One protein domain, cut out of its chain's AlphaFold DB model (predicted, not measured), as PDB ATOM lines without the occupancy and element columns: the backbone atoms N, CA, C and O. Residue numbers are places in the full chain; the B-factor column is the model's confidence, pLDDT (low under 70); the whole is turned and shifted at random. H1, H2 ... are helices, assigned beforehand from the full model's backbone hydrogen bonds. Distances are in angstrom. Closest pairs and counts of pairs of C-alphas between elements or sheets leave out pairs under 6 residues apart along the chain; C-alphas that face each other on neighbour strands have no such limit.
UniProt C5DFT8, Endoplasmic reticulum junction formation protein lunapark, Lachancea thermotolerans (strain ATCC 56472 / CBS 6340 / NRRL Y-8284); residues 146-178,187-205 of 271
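This is residues 146 to 178 and 187 to 205 of the 271 residues of the protein "Endoplasmic reticulum junction formation protein lunapark" of Lachancea thermotolerans (strain ATCC 56472 / CBS 6340 / NRRL Y-8284) (UniProt C5DFT8). One long straight helix, H1, has a much shorter helix, H2, running back alongside its later part, while residues 146 to 161 of H1 stick out free. The two helices lie side by side but are only loosely joined, and a short tail, residues 201 to 205, follows H2. The printed part has 52 residues with two named helices, H1 then H2, and no named strand; the class is all helix. The whole is flat and only just loose, close to extended, with a radius of gyration of the C-alphas of 14.6 A and spans of 48 by 24 by 10 A.

Start from H1, residues 146 to 178, and look across to H2, residues 187 to 200. They are close but not clearly touching, with 2 pairs of C-alphas within 8 A; the closest C-alphas, those of Phe 176 and Arg 189, are 7.2 A apart. They run opposite ways at a shallow tilt of 23 degrees. In H1 and H2 every O i to N i+4 pair is within hydrogen-bond range.

Find C-alpha 146 at (19.858, 37.313, 56.520); from there H1 runs 48.0 A to C-alpha 178 at (56.743, 29.987, 26.637). H2 runs 20.2 A and ends at C-alpha 200, at (50.334, 37.439, 48.720).

The C-alphas farthest apart are those of His 146 and Ser 178, at 48.0 A. Residues 179 to 186 are not printed, and C-alphas 178 and 187 stand 15.6 A apart across this cut. Look for pLDDT under 70 at residues 146 to 151, 177 to 178, 188 and 202 to 205.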
ATOM      1  N   HIS A 146      19.281  36.817  57.774       57.41
ATOM      2  CA  HIS A 146      19.858  37.313  56.520       57.41
ATOM      3  C   HIS A 146      21.383  37.498  56.553       57.41
ATOM      4  O   HIS A 146      22.055  37.222  55.571       57.41
ATOM      5  N   GLN A 147      21.977  37.869  57.688       55.00
ATOM      6  CA  GLN A 147      23.394  38.257  57.732       55.00
ATOM      7  C   GLN A 147      24.349  37.051  57.752       55.00
ATOM      8  O   GLN A 147      25.498  37.173  57.337       55.00
ATOM      9  N   ALA A 148      23.896  35.882  58.222       57.16
ATOM     10  CA  ALA A 148      24.680  34.645  58.157       57.16
ATOM     11  C   ALA A 148      24.707  34.050  56.739       57.16
ATOM     12  O   ALA A 148      25.760  33.587  56.303       57.16
ATOM     13  N   GLU A 149      23.580  34.085  56.021       61.12
ATOM     14  CA  GLU A 149      23.525  33.678  54.613       61.12
ATOM     15  C   GLU A 149      24.298  34.661  53.733       61.12
ATOM     16  O   GLU A 149      25.092  34.227  52.901       61.12
ATOM     17  N   ASP A 150      24.190  35.964  54.003       61.72
ATOM     18  CA  ASP A 150      24.990  36.983  53.326       61.72
ATOM     19  C   ASP A 150      26.486  36.813  53.631       61.72
ATOM     20  O   ASP A 150      27.295  36.857  52.714       61.72
ATOM     21  N   ALA A 151      26.895  36.534  54.875       67.62
ATOM     22  CA  ALA A 151      28.310  36.333  55.209       67.62
ATOM     23  C   ALA A 151      28.900  35.053  54.596       67.62
ATOM     24  O   ALA A 151      30.049  35.058  54.159       67.62
ATOM     25  N   VAL A 152      28.136  33.956  54.551       76.81
ATOM     26  CA  VAL A 152      28.571  32.714  53.889       76.81
ATOM     27  C   VAL A 152      28.638  32.909  52.377       76.81
ATOM     28  O   VAL A 152      29.594  32.452  51.759       76.81
ATOM     29  N   THR A 153      27.679  33.629  51.793       75.81
ATOM     30  CA  THR A 153      27.661  33.939  50.358       75.81
ATOM     31  C   THR A 153      28.805  34.879  49.985       75.81
ATOM     32  O   THR A 153      29.500  34.630  49.007       75.81
ATOM     33  N   LEU A 154      29.071  35.905  50.796       73.12
ATOM     34  CA  LEU A 154      30.204  36.813  50.617       73.12
ATOM     35  C   LEU A 154      31.542  36.082  50.770       73.12
ATOM     36  O   LEU A 154      32.457  36.352  50.002       73.12
ATOM     37  N   MET A 155      31.658  35.130  51.703       72.12
ATOM     38  CA  MET A 155      32.865  34.308  51.824       72.12
ATOM     39  C   MET A 155      33.031  33.334  50.656       72.12
ATOM     40  O   MET A 155      34.148  33.182  50.173       72.12
ATOM     41  N   ASP A 156      31.964  32.684  50.179       82.38
ATOM     42  CA  ASP A 156      32.045  31.805  49.001       82.38
ATOM     43  C   ASP A 156      32.422  32.604  47.746       82.38
ATOM     44  O   ASP A 156      33.247  32.158  46.949       82.38
ATOM     45  N   GLU A 157      31.897  33.825  47.612       80.81
ATOM     46  CA  GLU A 157      32.208  34.721  46.501       80.81
ATOM     47  C   GLU A 157      33.636  35.282  46.588       80.81
ATOM     48  O   GLU A 157      34.369  35.266  45.598       80.81
ATOM     49  N   GLU A 158      34.099  35.688  47.774       81.44
ATOM     50  CA  GLU A 158      35.479  36.136  47.986       81.44
ATOM     51  C   GLU A 158      36.470  34.991  47.731       81.44
ATOM     52  O   GLU A 158      37.458  35.161  47.011       81.44
ATOM     53  N   VAL A 159      36.178  33.788  48.232       82.94
ATOM     54  CA  VAL A 159      37.000  32.597  47.992       82.94
ATOM     55  C   VAL A 159      37.018  32.243  46.507       82.94
ATOM     56  O   VAL A 159      38.096  31.955  45.977       82.94
ATOM     57  N   ARG A 160      35.879  32.300  45.805       83.06
ATOM     58  CA  ARG A 160      35.802  32.067  44.354       83.06
ATOM     59  C   ARG A 160      36.627  33.099  43.585       83.06
ATOM     60  O   ARG A 160      37.434  32.702  42.745       83.06
ATOM     61  N   SER A 161      36.516  34.380  43.935       85.19
ATOM     62  CA  SER A 161      37.288  35.460  43.307       85.19
ATOM     63  C   SER A 161      38.802  35.263  43.478       85.19
ATOM     64  O   SER A 161      39.564  35.401  42.518       85.19
ATOM     65  N   LYS A 162      39.250  34.824  44.664       82.69
ATOM     66  CA  LYS A 162      40.660  34.513  44.937       82.69
ATOM     67  C   LYS A 162      41.148  33.297  44.157       82.69
ATOM     68  O   LYS A 162      42.275  33.303  43.662       82.69
ATOM     69  N   HIS A 163      40.315  32.269  44.000       83.50
ATOM     70  CA  HIS A 163      40.649  31.117  43.158       83.50
ATOM     71  C   HIS A 163      40.768  31.507  41.679       83.50
ATOM     72  O   HIS A 163      41.684  31.047  40.993       83.50
ATOM     73  N   GLU A 164      39.894  32.387  41.190       90.38
ATOM     74  CA  GLU A 164      39.982  32.929  39.834       90.38
ATOM     75  C   GLU A 164      41.257  33.752  39.625       90.38
ATOM     76  O   GLU A 164      41.970  33.529  38.641       90.38
ATOM     77  N   GLU A 165      41.591  34.633  40.571       87.88
ATOM     78  CA  GLU A 165      42.808  35.450  40.562       87.88
ATOM     79  C   GLU A 165      44.070  34.576  40.516       87.88
ATOM     80  O   GLU A 165      44.932  34.764  39.652       87.88
ATOM     81  N   LEU A 166      44.142  33.545  41.363       85.44
ATOM     82  CA  LEU A 166      45.240  32.578  41.358       85.44
ATOM     83  C   LEU A 166      45.336  31.824  40.025       85.44
ATOM     84  O   LEU A 166      46.431  31.657  39.488       85.44
ATOM     85  N   SER A 167      44.201  31.413  39.450       84.50
ATOM     86  CA  SER A 167      44.183  30.715  38.159       84.50
ATOM     87  C   SER A 167      44.657  31.601  36.999       84.50
ATOM     88  O   SER A 167      45.293  31.119  36.058       84.50
ATOM     89  N   LYS A 168      44.373  32.909  37.067       92.81
ATOM     90  CA  LYS A 168      44.827  33.906  36.096       92.81
ATOM     91  C   LYS A 168      46.335  34.112  36.200       92.81
ATOM     92  O   LYS A 168      47.013  34.061  35.177       92.81
ATOM     93  N   LEU A 169      46.855  34.266  37.418       83.69
ATOM     94  CA  LEU A 169      48.293  34.385  37.676       83.69
ATOM     95  C   LEU A 169      49.058  33.141  37.213       83.69
ATOM     96  O   LEU A 169      50.131  33.263  36.627       83.69
ATOM     97  N   GLN A 170      48.489  31.949  37.413       85.12
ATOM     98  CA  GLN A 170      49.079  30.703  36.927       85.12
ATOM     99  C   GLN A 170      49.163  30.664  35.391       85.12
ATOM    100  O   GLN A 170      50.208  30.312  34.846       85.12
ATOM    101  N   ARG A 171      48.102  31.082  34.687       86.94
ATOM    102  CA  ARG A 171      48.104  31.199  33.217       86.94
ATOM    103  C   ARG A 171      49.123  32.222  32.708       86.94
ATOM    104  O   ARG A 171      49.780  31.981  31.700       86.94
ATOM    105  N   GLU A 172      49.271  33.345  33.404       84.00
ATOM    106  CA  GLU A 172      50.243  34.388  33.060       84.00
ATOM    107  C   GLU A 172      51.690  33.883  33.222       84.00
ATOM    108  O   GLU A 172      52.527  34.092  32.345       84.00
ATOM    109  N   LEU A 173      51.959  33.107  34.279       78.31
ATOM    110  CA  LEU A 173      53.252  32.455  34.493       78.31
ATOM    111  C   LEU A 173      53.583  31.425  33.401       78.31
ATOM    112  O   LEU A 173      54.723  31.359  32.938       78.31
ATOM    113  N   GLU A 174      52.603  30.631  32.966       79.62
ATOM    114  CA  GLU A 174      52.772  29.699  31.844       79.62
ATOM    115  C   GLU A 174      53.047  30.437  30.523       79.62
ATOM    116  O   GLU A 174      53.894  29.991  29.747       79.62
ATOM    117  N   GLY A 175      52.423  31.601  30.308       75.56
ATOM    118  CA  GLY A 175      52.706  32.487  29.173       75.56
ATOM    119  C   GLY A 175      54.120  33.081  29.194       75.56
ATOM    120  O   GLY A 175      54.785  33.149  28.162       75.56
ATOM    121  N   PHE A 176      54.644  33.442  30.369       71.12
ATOM    122  CA  PHE A 176      56.040  33.883  30.492       71.12
ATOM    123  C   PHE A 176      57.052  32.752  30.306       71.12
ATOM    124  O   PHE A 176      58.188  33.010  29.910       71.12
ATOM    125  N   LYS A 177      56.658  31.508  30.592       68.12
ATOM    126  CA  LYS A 177      57.509  30.329  30.410       68.12
ATOM    127  C   LYS A 177      57.661  29.938  28.935       68.12
ATOM    128  O   LYS A 177      58.683  29.360  28.585       68.12
ATOM    129  N   SER A 178      56.678  30.242  28.084       61.03
ATOM    130  CA  SER A 178      56.743  29.987  26.637       61.03
ATOM    131  C   SER A 178      57.452  31.096  25.844       61.03
ATOM    132  O   SER A 178      57.985  30.817  24.772       61.03
ATOM    133  N   VAL A 187      61.713  42.546  32.142       73.31
ATOM    134  CA  VAL A 187      61.044  43.681  32.800       73.31
ATOM    135  C   VAL A 187      59.574  43.358  33.090       73.31
ATOM    136  O   VAL A 187      59.046  43.727  34.137       73.31
ATOM    137  N   GLN A 188      58.901  42.638  32.186       69.44
ATOM    138  CA  GLN A 188      57.523  42.190  32.406       69.44
ATOM    139  C   GLN A 188      57.419  41.125  33.507       69.44
ATOM    140  O   GLN A 188      56.494  41.190  34.315       69.44
ATOM    141  N   ARG A 189      58.384  40.200  33.602       71.06
ATOM    142  CA  ARG A 189      58.439  39.221  34.698       71.06
ATOM    143  C   ARG A 189      58.649  39.888  36.055       71.06
ATOM    144  O   ARG A 189      57.950  39.530  36.992       71.06
ATOM    145  N   GLU A 190      59.552  40.860  36.169       76.44
ATOM    146  CA  GLU A 190      59.794  41.595  37.425       76.44
ATOM    147  C   GLU A 190      58.531  42.331  37.904       76.44
ATOM    148  O   GLU A 190      58.124  42.171  39.052       76.44
ATOM    149  N   LYS A 191      57.823  43.021  36.997       77.44
ATOM    150  CA  LYS A 191      56.533  43.668  37.306       77.44
ATOM    151  C   LYS A 191      55.442  42.675  37.714       77.44
ATOM    152  O   LYS A 191      54.613  42.981  38.568       77.44
ATOM    153  N   TRP A 192      55.424  41.492  37.101       80.12
ATOM    154  CA  TRP A 192      54.513  40.416  37.486       80.12
ATOM    155  C   TRP A 192      54.846  39.857  38.878       80.12
ATOM    156  O   TRP A 192      53.942  39.673  39.689       80.12
ATOM    157  N   PHE A 193      56.132  39.647  39.189       80.38
ATOM    158  CA  PHE A 193      56.578  39.195  40.511       80.38
ATOM    159  C   PHE A 193      56.184  40.183  41.613       80.38
ATOM    160  O   PHE A 193      55.666  39.751  42.642       80.38
ATOM    161  N   ASP A 194      56.353  41.486  41.378       79.62
ATOM    162  CA  ASP A 194      55.934  42.528  42.321       79.62
ATOM    163  C   ASP A 194      54.417  42.510  42.553       79.62
ATOM    164  O   ASP A 194      53.960  42.587  43.692       79.62
ATOM    165  N   LYS A 195      53.623  42.307  41.495       79.81
ATOM    166  CA  LYS A 195      52.162  42.187  41.597       79.81
ATOM    167  C   LYS A 195      51.725  40.963  42.407       79.81
ATOM    168  O   LYS A 195      50.787  41.038  43.194       79.81
ATOM    169  N   VAL A 196      52.401  39.829  42.231       78.06
ATOM    170  CA  VAL A 196      52.126  38.604  42.998       78.06
ATOM    171  C   VAL A 196      52.526  38.769  44.462       78.06
ATOM    172  O   VAL A 196      51.801  38.322  45.349       78.06
ATOM    173  N   LEU A 197      53.658  39.426  44.728       78.12
ATOM    174  CA  LEU A 197      54.095  39.738  46.087       78.12
ATOM    175  C   LEU A 197      53.094  40.644  46.810       78.12
ATOM    176  O   LEU A 197      52.789  40.378  47.971       78.12
ATOM    177  N   ASP A 198      52.537  41.638  46.121       72.81
ATOM    178  CA  ASP A 198      51.521  42.546  46.666       72.81
ATOM    179  C   ASP A 198      50.253  41.777  47.088       72.81
ATOM    180  O   ASP A 198      49.827  41.845  48.245       72.81
ATOM    181  N   VAL A 199      49.741  40.903  46.212       75.75
ATOM    182  CA  VAL A 199      48.560  40.061  46.484       75.75
ATOM    183  C   VAL A 199      48.807  39.053  47.616       75.75
ATOM    184  O   VAL A 199      47.948  38.879  48.482       75.75
ATOM    185  N   ILE A 200      49.976  38.401  47.658       74.25
ATOM    186  CA  ILE A 200      50.334  37.439  48.720       74.25
ATOM    187  C   ILE A 200      50.548  38.143  50.063       74.25
ATOM    188  O   ILE A 200      50.249  37.573  51.114       74.25
ATOM    189  N   SER A 201      51.043  39.382  50.046       75.75
ATOM    190  CA  SER A 201      51.206  40.195  51.252       75.75
ATOM    191  C   SER A 201      49.883  40.744  51.808       75.75
ATOM    192  O   SER A 201      49.882  41.330  52.891       75.75
ATOM    193  N   GLY A 202      48.759  40.501  51.120       63.62
ATOM    194  CA  GLY A 202      47.433  40.972  51.523       63.62
ATOM    195  C   GLY A 202      47.199  42.453  51.217       63.62
ATOM    196  O   GLY A 202      46.400  43.095  51.896       63.62
ATOM    197  N   GLY A 203      47.911  43.008  50.233       52.56
ATOM    198  CA  GLY A 203      47.799  44.405  49.842       52.56
ATOM    199  C   GLY A 203      46.537  44.681  49.028       52.56
ATOM    200  O   GLY A 203      46.529  44.515  47.816       52.56
ATOM    201  N   ASP A 204      45.490  45.182  49.680       49.91
ATOM    202  CA  ASP A 204      44.664  46.234  49.081       49.91
ATOM    203  C   ASP A 204      44.821  47.489  49.934       49.91
ATOM    204  O   ASP A 204      44.095  47.750  50.891       49.91
ATOM    205  N   LEU A 205      45.865  48.245  49.618       49.94
ATOM    206  CA  LEU A 205      46.040  49.601  50.096       49.94
ATOM    207  C   LEU A 205      46.409  50.442  48.877       49.94
ATOM    208  O   LEU A 205      47.569  50.786  48.649       49.94
TER     209      LEU A 205